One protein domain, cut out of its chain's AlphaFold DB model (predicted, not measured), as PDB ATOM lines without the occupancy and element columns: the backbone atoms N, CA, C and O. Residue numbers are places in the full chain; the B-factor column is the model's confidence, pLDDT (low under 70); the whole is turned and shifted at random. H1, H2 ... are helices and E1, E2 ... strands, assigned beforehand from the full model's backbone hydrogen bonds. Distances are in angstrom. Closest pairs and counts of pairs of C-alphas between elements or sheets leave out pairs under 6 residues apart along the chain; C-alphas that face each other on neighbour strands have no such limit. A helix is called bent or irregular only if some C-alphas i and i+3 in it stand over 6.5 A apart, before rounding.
ATOM      1  N   LYS A  74     158.177 163.722 148.850       85.25
ATOM      2  CA  LYS A  74     158.687 162.665 149.723       85.25
ATOM      3  C   LYS A  74     157.944 161.367 149.432       85.25
ATOM      4  O   LYS A  74     156.755 161.271 149.727       85.25
ATOM      5  N   GLY A  75     158.655 160.391 148.877       82.75
ATOM      6  CA  GLY A  75     158.155 159.030 148.699       82.75
ATOM      7  C   GLY A  75     158.112 158.260 150.020       82.75
ATOM      8  O   GLY A  75     158.977 158.416 150.884       82.75
ATOM      9  N   SER A  76     157.089 157.432 150.170       79.81
ATOM     10  CA  SER A  76     156.920 156.475 151.257       79.81
ATOM     11  C   SER A  76     156.203 155.239 150.729       79.81
ATOM     12  O   SER A  76     155.373 155.337 149.826       79.81
ATOM     13  N   LEU A  77     156.525 154.072 151.280       76.62
ATOM     14  CA  LEU A  77     155.812 152.846 150.942       76.62
ATOM     15  C   LEU A  77     154.376 152.940 151.465       76.62
ATOM     16  O   LEU A  77     154.157 153.242 152.639       76.62
ATOM     17  N   SER A  78     153.411 152.683 150.588       75.56
ATOM     18  CA  SER A  78     152.002 152.583 150.950       75.56
ATOM     19  C   SER A  78     151.674 151.134 151.298       75.56
ATOM     20  O   SER A  78     152.021 150.216 150.548       75.56
ATOM     21  N   MET A  79     151.020 150.930 152.441       76.94
ATOM     22  CA  MET A  79     150.654 149.611 152.959       76.94
ATOM     23  C   MET A  79     149.139 149.467 152.998       76.94
ATOM     24  O   MET A  79     148.431 150.407 153.358       76.94
ATOM     25  N   GLY A  80     148.657 148.277 152.661       73.88
ATOM     26  CA  GLY A  80     147.243 147.926 152.704       73.88
ATOM     27  C   GLY A  80     147.038 146.559 153.335       73.88
ATOM     28  O   GLY A  80     147.929 145.709 153.304       73.88
ATOM     29  N   LYS A  81     145.859 146.350 153.918       79.50
ATOM     30  CA  LYS A  81     145.465 145.064 154.492       79.50
ATOM     31  C   LYS A  81     145.194 144.064 153.368       79.50
ATOM     32  O   LYS A  81     144.385 144.342 152.494       79.50
ATOM     33  N   LYS A  82     145.832 142.892 153.411       76.94
ATOM     34  CA  LYS A  82     145.822 141.833 152.387       76.94
ATOM     35  C   LYS A  82     144.422 141.369 151.989       76.94
ATOM     36  O   LYS A  82     144.184 141.121 150.812       76.94
ATOM     37  N   SER A  83     143.494 141.292 152.946       72.38
ATOM     38  CA  SER A  83     142.088 140.942 152.689       72.38
ATOM     39  C   SER A  83     141.348 141.976 151.843       72.38
ATOM     40  O   SER A  83     140.403 141.620 151.147       72.38
ATOM     41  N   ASP A  84     141.779 143.236 151.891       68.19
ATOM     42  CA  ASP A  84     141.080 144.362 151.268       68.19
ATOM     43  C   ASP A  84     141.611 144.635 149.847       68.19
ATOM     44  O   ASP A  84     141.023 145.408 149.095       68.19
ATOM     45  N   ILE A  85     142.689 143.946 149.444       56.91
ATOM     46  CA  ILE A  85     143.387 144.107 148.154       56.91
ATOM     47  C   ILE A  85     142.591 143.540 146.976       56.91
ATOM     48  O   ILE A  85     142.901 143.846 145.830       56.91
ATOM     49  N   SER A  86     141.514 142.773 147.212       49.00
ATOM     50  CA  SER A  86     140.586 142.422 146.121       49.00
ATOM     51  C   SER A  86     139.864 143.649 145.550       49.00
ATOM     52  O   SER A  86     139.219 143.560 144.506       49.00
ATOM     53  N   LEU A  87     139.955 144.792 146.226       45.44
ATOM     54  CA  LEU A  87     139.851 146.090 145.595       45.44
ATOM     55  C   LEU A  87     141.259 146.411 145.093       45.44
ATOM     56  O   LEU A  87     142.034 147.048 145.807       45.44
ATOM     57  N   GLU A  88     141.599 145.952 143.879       46.00
ATOM     58  CA  GLU A  88     142.659 146.601 143.096       46.00
ATOM     59  C   GLU A  88     142.504 148.101 143.371       46.00
ATOM     60  O   GLU A  88     141.372 148.602 143.233       46.00
ATOM     61  N   PRO A  89     143.546 148.814 143.844       45.22
ATOM     62  CA  PRO A  89     143.440 150.252 144.014       45.22
ATOM     63  C   PRO A  89     142.804 150.784 142.737       45.22
ATOM     64  O   PRO A  89     143.123 150.275 141.659       45.22
ATOM     65  N   LYS A  90     141.819 151.684 142.843       47.69
ATOM     66  CA  LYS A  90     141.143 152.251 141.669       47.69
ATOM     67  C   LYS A  90     142.164 153.085 140.899       47.69
ATOM     68  O   LYS A  90     142.181 154.305 140.964       47.69
ATOM     69  N   PHE A  91     143.048 152.390 140.206       48.25
ATOM     70  CA  PHE A  91     144.041 152.887 139.302       48.25
ATOM     71  C   PHE A  91     143.247 153.191 138.048       48.25
ATOM     72  O   PHE A  91     143.000 152.329 137.205       48.25
ATOM     73  N   ILE A  92     142.731 154.410 137.992       46.88
ATOM     74  CA  ILE A  92     142.202 154.961 136.758       46.88
ATOM     75  C   ILE A  92     143.436 155.052 135.858       46.88
ATOM     76  O   ILE A  92     144.286 155.852 136.184       46.88
ATOM     77  N   ASP A  93     143.639 154.122 134.918       50.03
ATOM     78  CA  ASP A  93     144.485 154.183 133.696       50.03
ATOM     79  C   ASP A  93     145.794 155.039 133.633       50.03
ATOM     80  O   ASP A  93     146.292 155.286 132.537       50.03
ATOM     81  N   GLY A  94     146.412 155.440 134.751       53.94
ATOM     82  CA  GLY A  94     147.476 156.460 134.814       53.94
ATOM     83  C   GLY A  94     147.036 157.858 135.301       53.94
ATOM     84  O   GLY A  94     147.876 158.749 135.406       53.94
ATOM     85  N   ARG A  95     145.755 158.046 135.634       57.12
ATOM     86  CA  ARG A  95     145.103 159.267 136.142       57.12
ATOM     87  C   ARG A  95     145.063 159.366 137.676       57.12
ATOM     88  O   ARG A  95     145.067 158.355 138.378       57.12
ATOM     89  N   LEU A  96     144.961 160.595 138.203       60.53
ATOM     90  CA  LEU A  96     144.809 160.852 139.646       60.53
ATOM     91  C   LEU A  96     143.521 160.264 140.225       60.53
ATOM     92  O   LEU A  96     142.443 160.448 139.650       60.53
ATOM     93  N   ASP A  97     143.598 159.753 141.453       67.25
ATOM     94  CA  ASP A  97     142.434 159.719 142.338       67.25
ATOM     95  C   ASP A  97     142.075 161.158 142.744       67.25
ATOM     96  O   ASP A  97     142.889 161.886 143.313       67.25
ATOM     97  N   LEU A  98     140.840 161.583 142.467       67.06
ATOM     98  CA  LEU A  98     140.354 162.921 142.814       67.06
ATOM     99  C   LEU A  98     140.327 163.183 144.332       67.06
ATOM    100  O   LEU A  98     140.334 164.342 144.748       67.06
ATOM    101  N   ASN A  99     140.339 162.138 145.164       68.75
ATOM    102  CA  ASN A  99     140.503 162.275 146.616       68.75
ATOM    103  C   ASN A  99     141.951 162.600 147.024       68.75
ATOM    104  O   ASN A  99     142.194 163.023 148.153       68.75
ATOM    105  N   GLU A 100     142.909 162.431 146.110       70.19
ATOM    106  CA  GLU A 100     144.331 162.727 146.292       70.19
ATOM    107  C   GLU A 100     144.750 164.019 145.555       70.19
ATOM    108  O   GLU A 100     145.916 164.230 145.235       70.19
ATOM    109  N   VAL A 101     143.825 164.945 145.279       70.44
ATOM    110  CA  VAL A 101     144.187 166.250 144.693       70.44
ATOM    111  C   VAL A 101     144.974 167.095 145.698       70.44
ATOM    112  O   VAL A 101     144.548 167.320 146.829       70.44
ATOM    113  N   GLY A 102     146.119 167.620 145.259       73.38
ATOM    114  CA  GLY A 102     146.941 168.553 146.030       73.38
ATOM    115  C   GLY A 102     148.265 167.936 146.462       73.38
ATOM    116  O   GLY A 102     149.141 167.705 145.626       73.38
ATOM    117  N   ASN A 103     148.421 167.710 147.767       78.38
ATOM    118  CA  ASN A 103     149.719 167.424 148.388       78.38
ATOM    119  C   ASN A 103     150.059 165.930 148.469       78.38
ATOM    120  O   ASN A 103     151.122 165.591 148.974       78.38
ATOM    121  N   ILE A 104     149.183 165.029 148.028       78.38
ATOM    122  CA  ILE A 104     149.367 163.574 148.130       78.38
ATOM    123  C   ILE A 104     149.225 162.973 146.738       78.38
ATOM    124  O   ILE A 104     148.390 163.427 145.976       78.38
ATOM    125  N   ARG A 105     150.042 161.978 146.392       72.25
ATOM    126  CA  ARG A 105     149.888 161.185 145.168       72.25
ATOM    127  C   ARG A 105     150.302 159.748 145.419       72.25
ATOM    128  O   ARG A 105     151.435 159.517 145.836       72.25
ATOM    129  N   THR A 106     149.437 158.794 145.120       70.69
ATOM    130  CA  THR A 106     149.767 157.372 145.130       70.69
ATOM    131  C   THR A 106     149.950 156.891 143.696       70.69
ATOM    132  O   THR A 106     149.064 157.054 142.863       70.69
ATOM    133  N   ILE A 107     151.109 156.309 143.392       66.62
ATOM    134  CA  ILE A 107     151.373 155.705 142.082       66.62
ATOM    135  C   ILE A 107     151.492 154.193 142.218       66.62
ATOM    136  O   ILE A 107     152.010 153.677 143.218       66.62
ATOM    137  N   LYS A 108     151.018 153.487 141.187       60.81
ATOM    138  CA  LYS A 108     151.334 152.074 141.014       60.81
ATOM    139  C   LYS A 108     152.811 151.986 140.668       60.81
ATOM    140  O   LYS A 108     153.244 152.580 139.685       60.81
ATOM    141  N   ASP A 109     153.556 151.284 141.502       61.75
ATOM    142  CA  ASP A 109     154.960 151.016 141.250       61.75
ATOM    143  C   ASP A 109     155.141 149.553 140.848       61.75
ATOM    144  O   ASP A 109     154.402 148.674 141.307       61.75
ATOM    145  N   GLU A 110     156.114 149.291 139.981       61.78
ATOM    146  CA  GLU A 110     156.535 147.930 139.671       61.78
ATOM    147  C   GLU A 110     157.440 147.449 140.802       61.78
ATOM    148  O   GLU A 110     158.657 147.606 140.776       61.78
ATOM    149  N   PHE A 111     156.819 146.881 141.834       66.56
ATOM    150  CA  PHE A 111     157.544 146.334 142.971       66.56
ATOM    151  C   PHE A 111     158.561 145.284 142.536       66.56
ATOM    152  O   PHE A 111     158.234 144.367 141.774       66.56
ATOM    153  N   SER A 112     159.765 145.353 143.097       70.06
ATOM    154  CA  SER A 112     160.731 144.262 142.988       70.06
ATOM    155  C   SER A 112     160.172 142.969 143.612       70.06
ATOM    156  O   SER A 112     159.301 143.028 144.485       70.06
ATOM    157  N   PRO A 113     160.674 141.779 143.233       74.44
ATOM    158  CA  PRO A 113     160.228 140.516 143.830       74.44
ATOM    159  C   PRO A 113     160.325 140.485 145.366       74.44
ATOM    160  O   PRO A 113     159.477 139.893 146.029       74.44
ATOM    161  N   GLU A 114     161.325 141.160 145.942       75.50
ATOM    162  CA  GLU A 114     161.496 141.294 147.396       75.50
ATOM    163  C   GLU A 114     160.400 142.159 148.036       75.50
ATOM    164  O   GLU A 114     159.945 141.885 149.146       75.50
ATOM    165  N   GLU A 115     159.945 143.200 147.339       71.25
ATOM    166  CA  GLU A 115     158.871 144.077 147.804       71.25
ATOM    167  C   GLU A 115     157.496 143.430 147.673       71.25
ATOM    168  O   GLU A 115     156.651 143.640 148.543       71.25
ATOM    169  N   GLN A 116     157.294 142.608 146.643       69.62
ATOM    170  CA  GLN A 116     156.073 141.816 146.461       69.62
ATOM    171  C   GLN A 116     155.928 140.719 147.524       69.62
ATOM    172  O   GLN A 116     154.814 140.393 147.920       69.62
ATOM    173  N   ALA A 117     157.045 140.162 148.002       73.12
ATOM    174  CA  ALA A 117     157.064 139.130 149.038       73.12
ATOM    175  C   ALA A 117     156.955 139.686 150.473       73.12
ATOM    176  O   ALA A 117     156.962 138.916 151.435       73.12
ATOM    177  N   TRP A 118     156.898 141.011 150.639       79.19
ATOM    178  CA  TRP A 118     156.850 141.644 151.952       79.19
ATOM    179  C   TRP A 118     155.444 141.567 152.554       79.19
ATOM    180  O   TRP A 118     154.491 142.126 152.009       79.19
ATOM    181  N   GLU A 119     155.335 140.924 153.716       84.19
ATOM    182  CA  GLU A 119     154.094 140.806 154.480       84.19
ATOM    183  C   GLU A 119     154.372 141.010 155.975       84.19
ATOM    184  O   GLU A 119     155.349 140.486 156.513       84.19
ATOM    185  N   ILE A 120     153.501 141.752 156.658       84.50
ATOM    186  CA  ILE A 120     153.494 141.858 158.121       84.50
ATOM    187  C   ILE A 120     152.172 141.319 158.642       84.50
ATOM    188  O   ILE A 120     151.116 141.815 158.266       84.50
ATOM    189  N   ASN A 121     152.237 140.341 159.542       86.88
ATOM    190  CA  ASN A 121     151.075 139.872 160.291       86.88
ATOM    191  C   ASN A 121     150.976 140.654 161.603       86.88
ATOM    192  O   ASN A 121     151.969 140.767 162.323       86.88
ATOM    193  N   THR A 122     149.803 141.198 161.901       81.81
ATOM    194  CA  THR A 122     149.504 141.826 163.189       81.81
ATOM    195  C   THR A 122     148.912 140.805 164.157       81.81
ATOM    196  O   THR A 122     148.374 139.773 163.747       81.81
ATOM    197  N   ASP A 123     148.985 141.104 165.454       81.06
ATOM    198  CA  ASP A 123     148.443 140.242 166.514       81.06
ATOM    199  C   ASP A 123     146.917 140.048 166.403       81.06
ATOM    200  O   ASP A 123     146.383 139.041 166.864       81.06
ATOM    201  N   ASP A 124     146.229 140.969 165.719       79.31
ATOM    202  CA  ASP A 124     144.789 140.919 165.440       79.31
ATOM    203  C   ASP A 124     144.417 139.934 164.309       79.31
ATOM    204  O   ASP A 124     143.239 139.770 163.988       79.31
ATOM    205  N   GLY A 125     145.403 139.254 163.710       80.31
ATOM    206  CA  GLY A 125     145.204 138.282 162.629       80.31
ATOM    207  C   GLY A 125     145.158 138.896 161.227       80.31
ATOM    208  O   GLY A 125     144.853 138.192 160.263       80.31
ATOM    209  N   ASP A 126     145.482 140.184 161.098       84.19
ATOM    210  CA  ASP A 126     145.503 140.884 159.820       84.19
ATOM    211  C   ASP A 126     146.890 140.830 159.179       84.19
ATOM    212  O   ASP A 126     147.909 141.076 159.822       84.19
ATOM    213  N   THR A 127     146.941 140.562 157.878       83.94
ATOM    214  CA  THR A 127     148.177 140.669 157.094       83.94
ATOM    215  C   THR A 127     148.187 141.992 156.345       83.94
ATOM    216  O   THR A 127     147.214 142.318 155.671       83.94
ATOM    217  N   TYR A 128     149.283 142.737 156.402       81.12
ATOM    218  CA  TYR A 128     149.532 143.932 155.600       81.12
ATOM    219  C   TYR A 128     150.594 143.646 154.547       81.12
ATOM    220  O   TYR A 128     151.590 142.985 154.837       81.12
ATOM    221  N   VAL A 129     150.406 144.177 153.340       78.44
ATOM    222  CA  VAL A 129     151.378 144.084 152.241       78.44
ATOM    223  C   VAL A 129     151.602 145.460 151.613       78.44
ATOM    224  O   VAL A 129     150.866 146.417 151.885       78.44
ATOM    225  N   LYS A 130     152.617 145.569 150.756       76.50
ATOM    226  CA  LYS A 130     152.883 146.788 149.982       76.50
ATOM    227  C   LYS A 130     151.895 146.910 148.822       76.50
ATOM    228  O   LYS A 130     151.720 145.965 148.061       76.50
ATOM    229  N   ILE A 131     151.266 148.079 148.681       72.06
ATOM    230  CA  ILE A 131     150.217 148.325 147.669       72.06
ATOM    231  C   ILE A 131     150.548 149.452 146.680       72.06
ATOM    232  O   ILE A 131     149.977 149.503 145.596       72.06
ATOM    233  N   GLY A 132     151.481 150.342 147.021       73.81
ATOM    234  CA  GLY A 132     152.087 151.273 146.067       73.81
ATOM    235  C   GLY A 132     153.178 152.126 146.704       73.81
ATOM    236  O   GLY A 132     153.566 151.910 147.856       73.81
ATOM    237  N   GLN A 133     153.621 153.150 145.977       76.44
ATOM    238  CA  GLN A 133     154.376 154.259 146.553       76.44
ATOM    239  C   GLN A 133     153.472 155.481 146.700       76.44
ATOM    240  O   GLN A 133     152.781 155.880 145.763       76.44
ATOM    241  N   ARG A 134     153.506 156.098 147.880       78.75
ATOM    242  CA  ARG A 134     152.820 157.353 148.177       78.75
ATOM    243  C   ARG A 134     153.830 158.481 148.283       78.75
ATOM    244  O   ARG A 134     154.710 158.466 149.144       78.75
ATOM    245  N   PHE A 135     153.654 159.490 147.448       83.75
ATOM    246  CA  PHE A 135     154.407 160.729 147.448       83.75
ATOM    247  C   PHE A 135     153.606 161.816 148.153       83.75
ATOM    248  O   PHE A 135     152.436 162.032 147.853       83.75
ATOM    249  N   THR A 136     154.235 162.516 149.093       86.62
ATOM    250  CA  THR A 136     153.643 163.689 149.749       86.62
ATOM    251  C   THR A 136     154.498 164.912 149.455       86.62
ATOM    252  O   THR A 136     155.720 164.866 149.622       86.62
ATOM    253  N   LEU A 137     153.878 165.994 148.990       88.31
ATOM    254  CA  LEU A 137     154.545 167.269 148.788       88.31
ATOM    255  C   LEU A 137     154.972 167.808 150.153       88.31
ATOM    256  O   LEU A 137     154.164 167.909 151.071       88.31
ATOM    257  N   ARG A 138     156.258 168.123 150.290       90.94
ATOM    258  CA  ARG A 138     156.798 168.723 151.507       90.94
ATOM    259  C   ARG A 138     156.208 170.122 151.704       90.94
ATOM    260  O   ARG A 138     156.131 170.891 150.746       90.94
TER     261      ARG A 138
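Overview. This is residues 74 to 138 of the 204 residues of an uncharacterized protein of Escherichia coli O45:K1 (strain S88 / ExPEC) (UniProt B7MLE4). One long, bent strand, E4, is the spine of a small, strongly twisted sheet: E1 runs along one side of it, while the short strands E2 and E3 pair with its two ends on the other side. A long unnamed stretch, residues 82 to 103, leads from E1 to E2, and the short helix H1 lies between E2 and E3 along the chain. The printed part has 65 residues, in the order E1, E2, H1, E3, E4; its class is mostly strand, though under half of the residues are in named elements. E4 pairs antiparallel with each of the other strands. The whole is only just compact, close to loose, with a radius of gyration of the C-alphas of 12.7 A, and elongated, spanning 35 by 23 by 22 A.

Along the chain. E1, residues 74 to 81, begins at C-alpha 74 (158.687, 162.665, 149.723) and is 22.5 A long. E2 is residues 104 to 107, H1 residues 113 to 116 and E3 residues 119 to 121. E4, residues 127 to 137, is 28.6 A long and ends at C-alpha 137 (154.545, 167.269, 148.788).

Arrangement. E4 bends by 60 degrees at residue 132. E1 is antiparallel to it at 152 degrees, with N 76 and O 134 2.8 A apart. E2 pairs with residues 133 to 136, N 105 to O 135 at 2.8 A. E3 and E4 form a hairpin, N 120 to O 128 at 2.9 A. E2 and E3 are apart. H1 only grazes the sheet with residues 115 to 116; it is too short for an O i to N i+4 pair, and its one O i to N i+3 pair is not within range.

Size, cuts and confidence. The C-alphas farthest apart, of Arg 95 and Asp 123, are 36.0 A apart. The printed part has no cut. The link E1 to E2 is long; the others are tight. Mean pLDDT of the printed part is 71.3; residues 84 to 99, 107 to 111 and 116 are under 70.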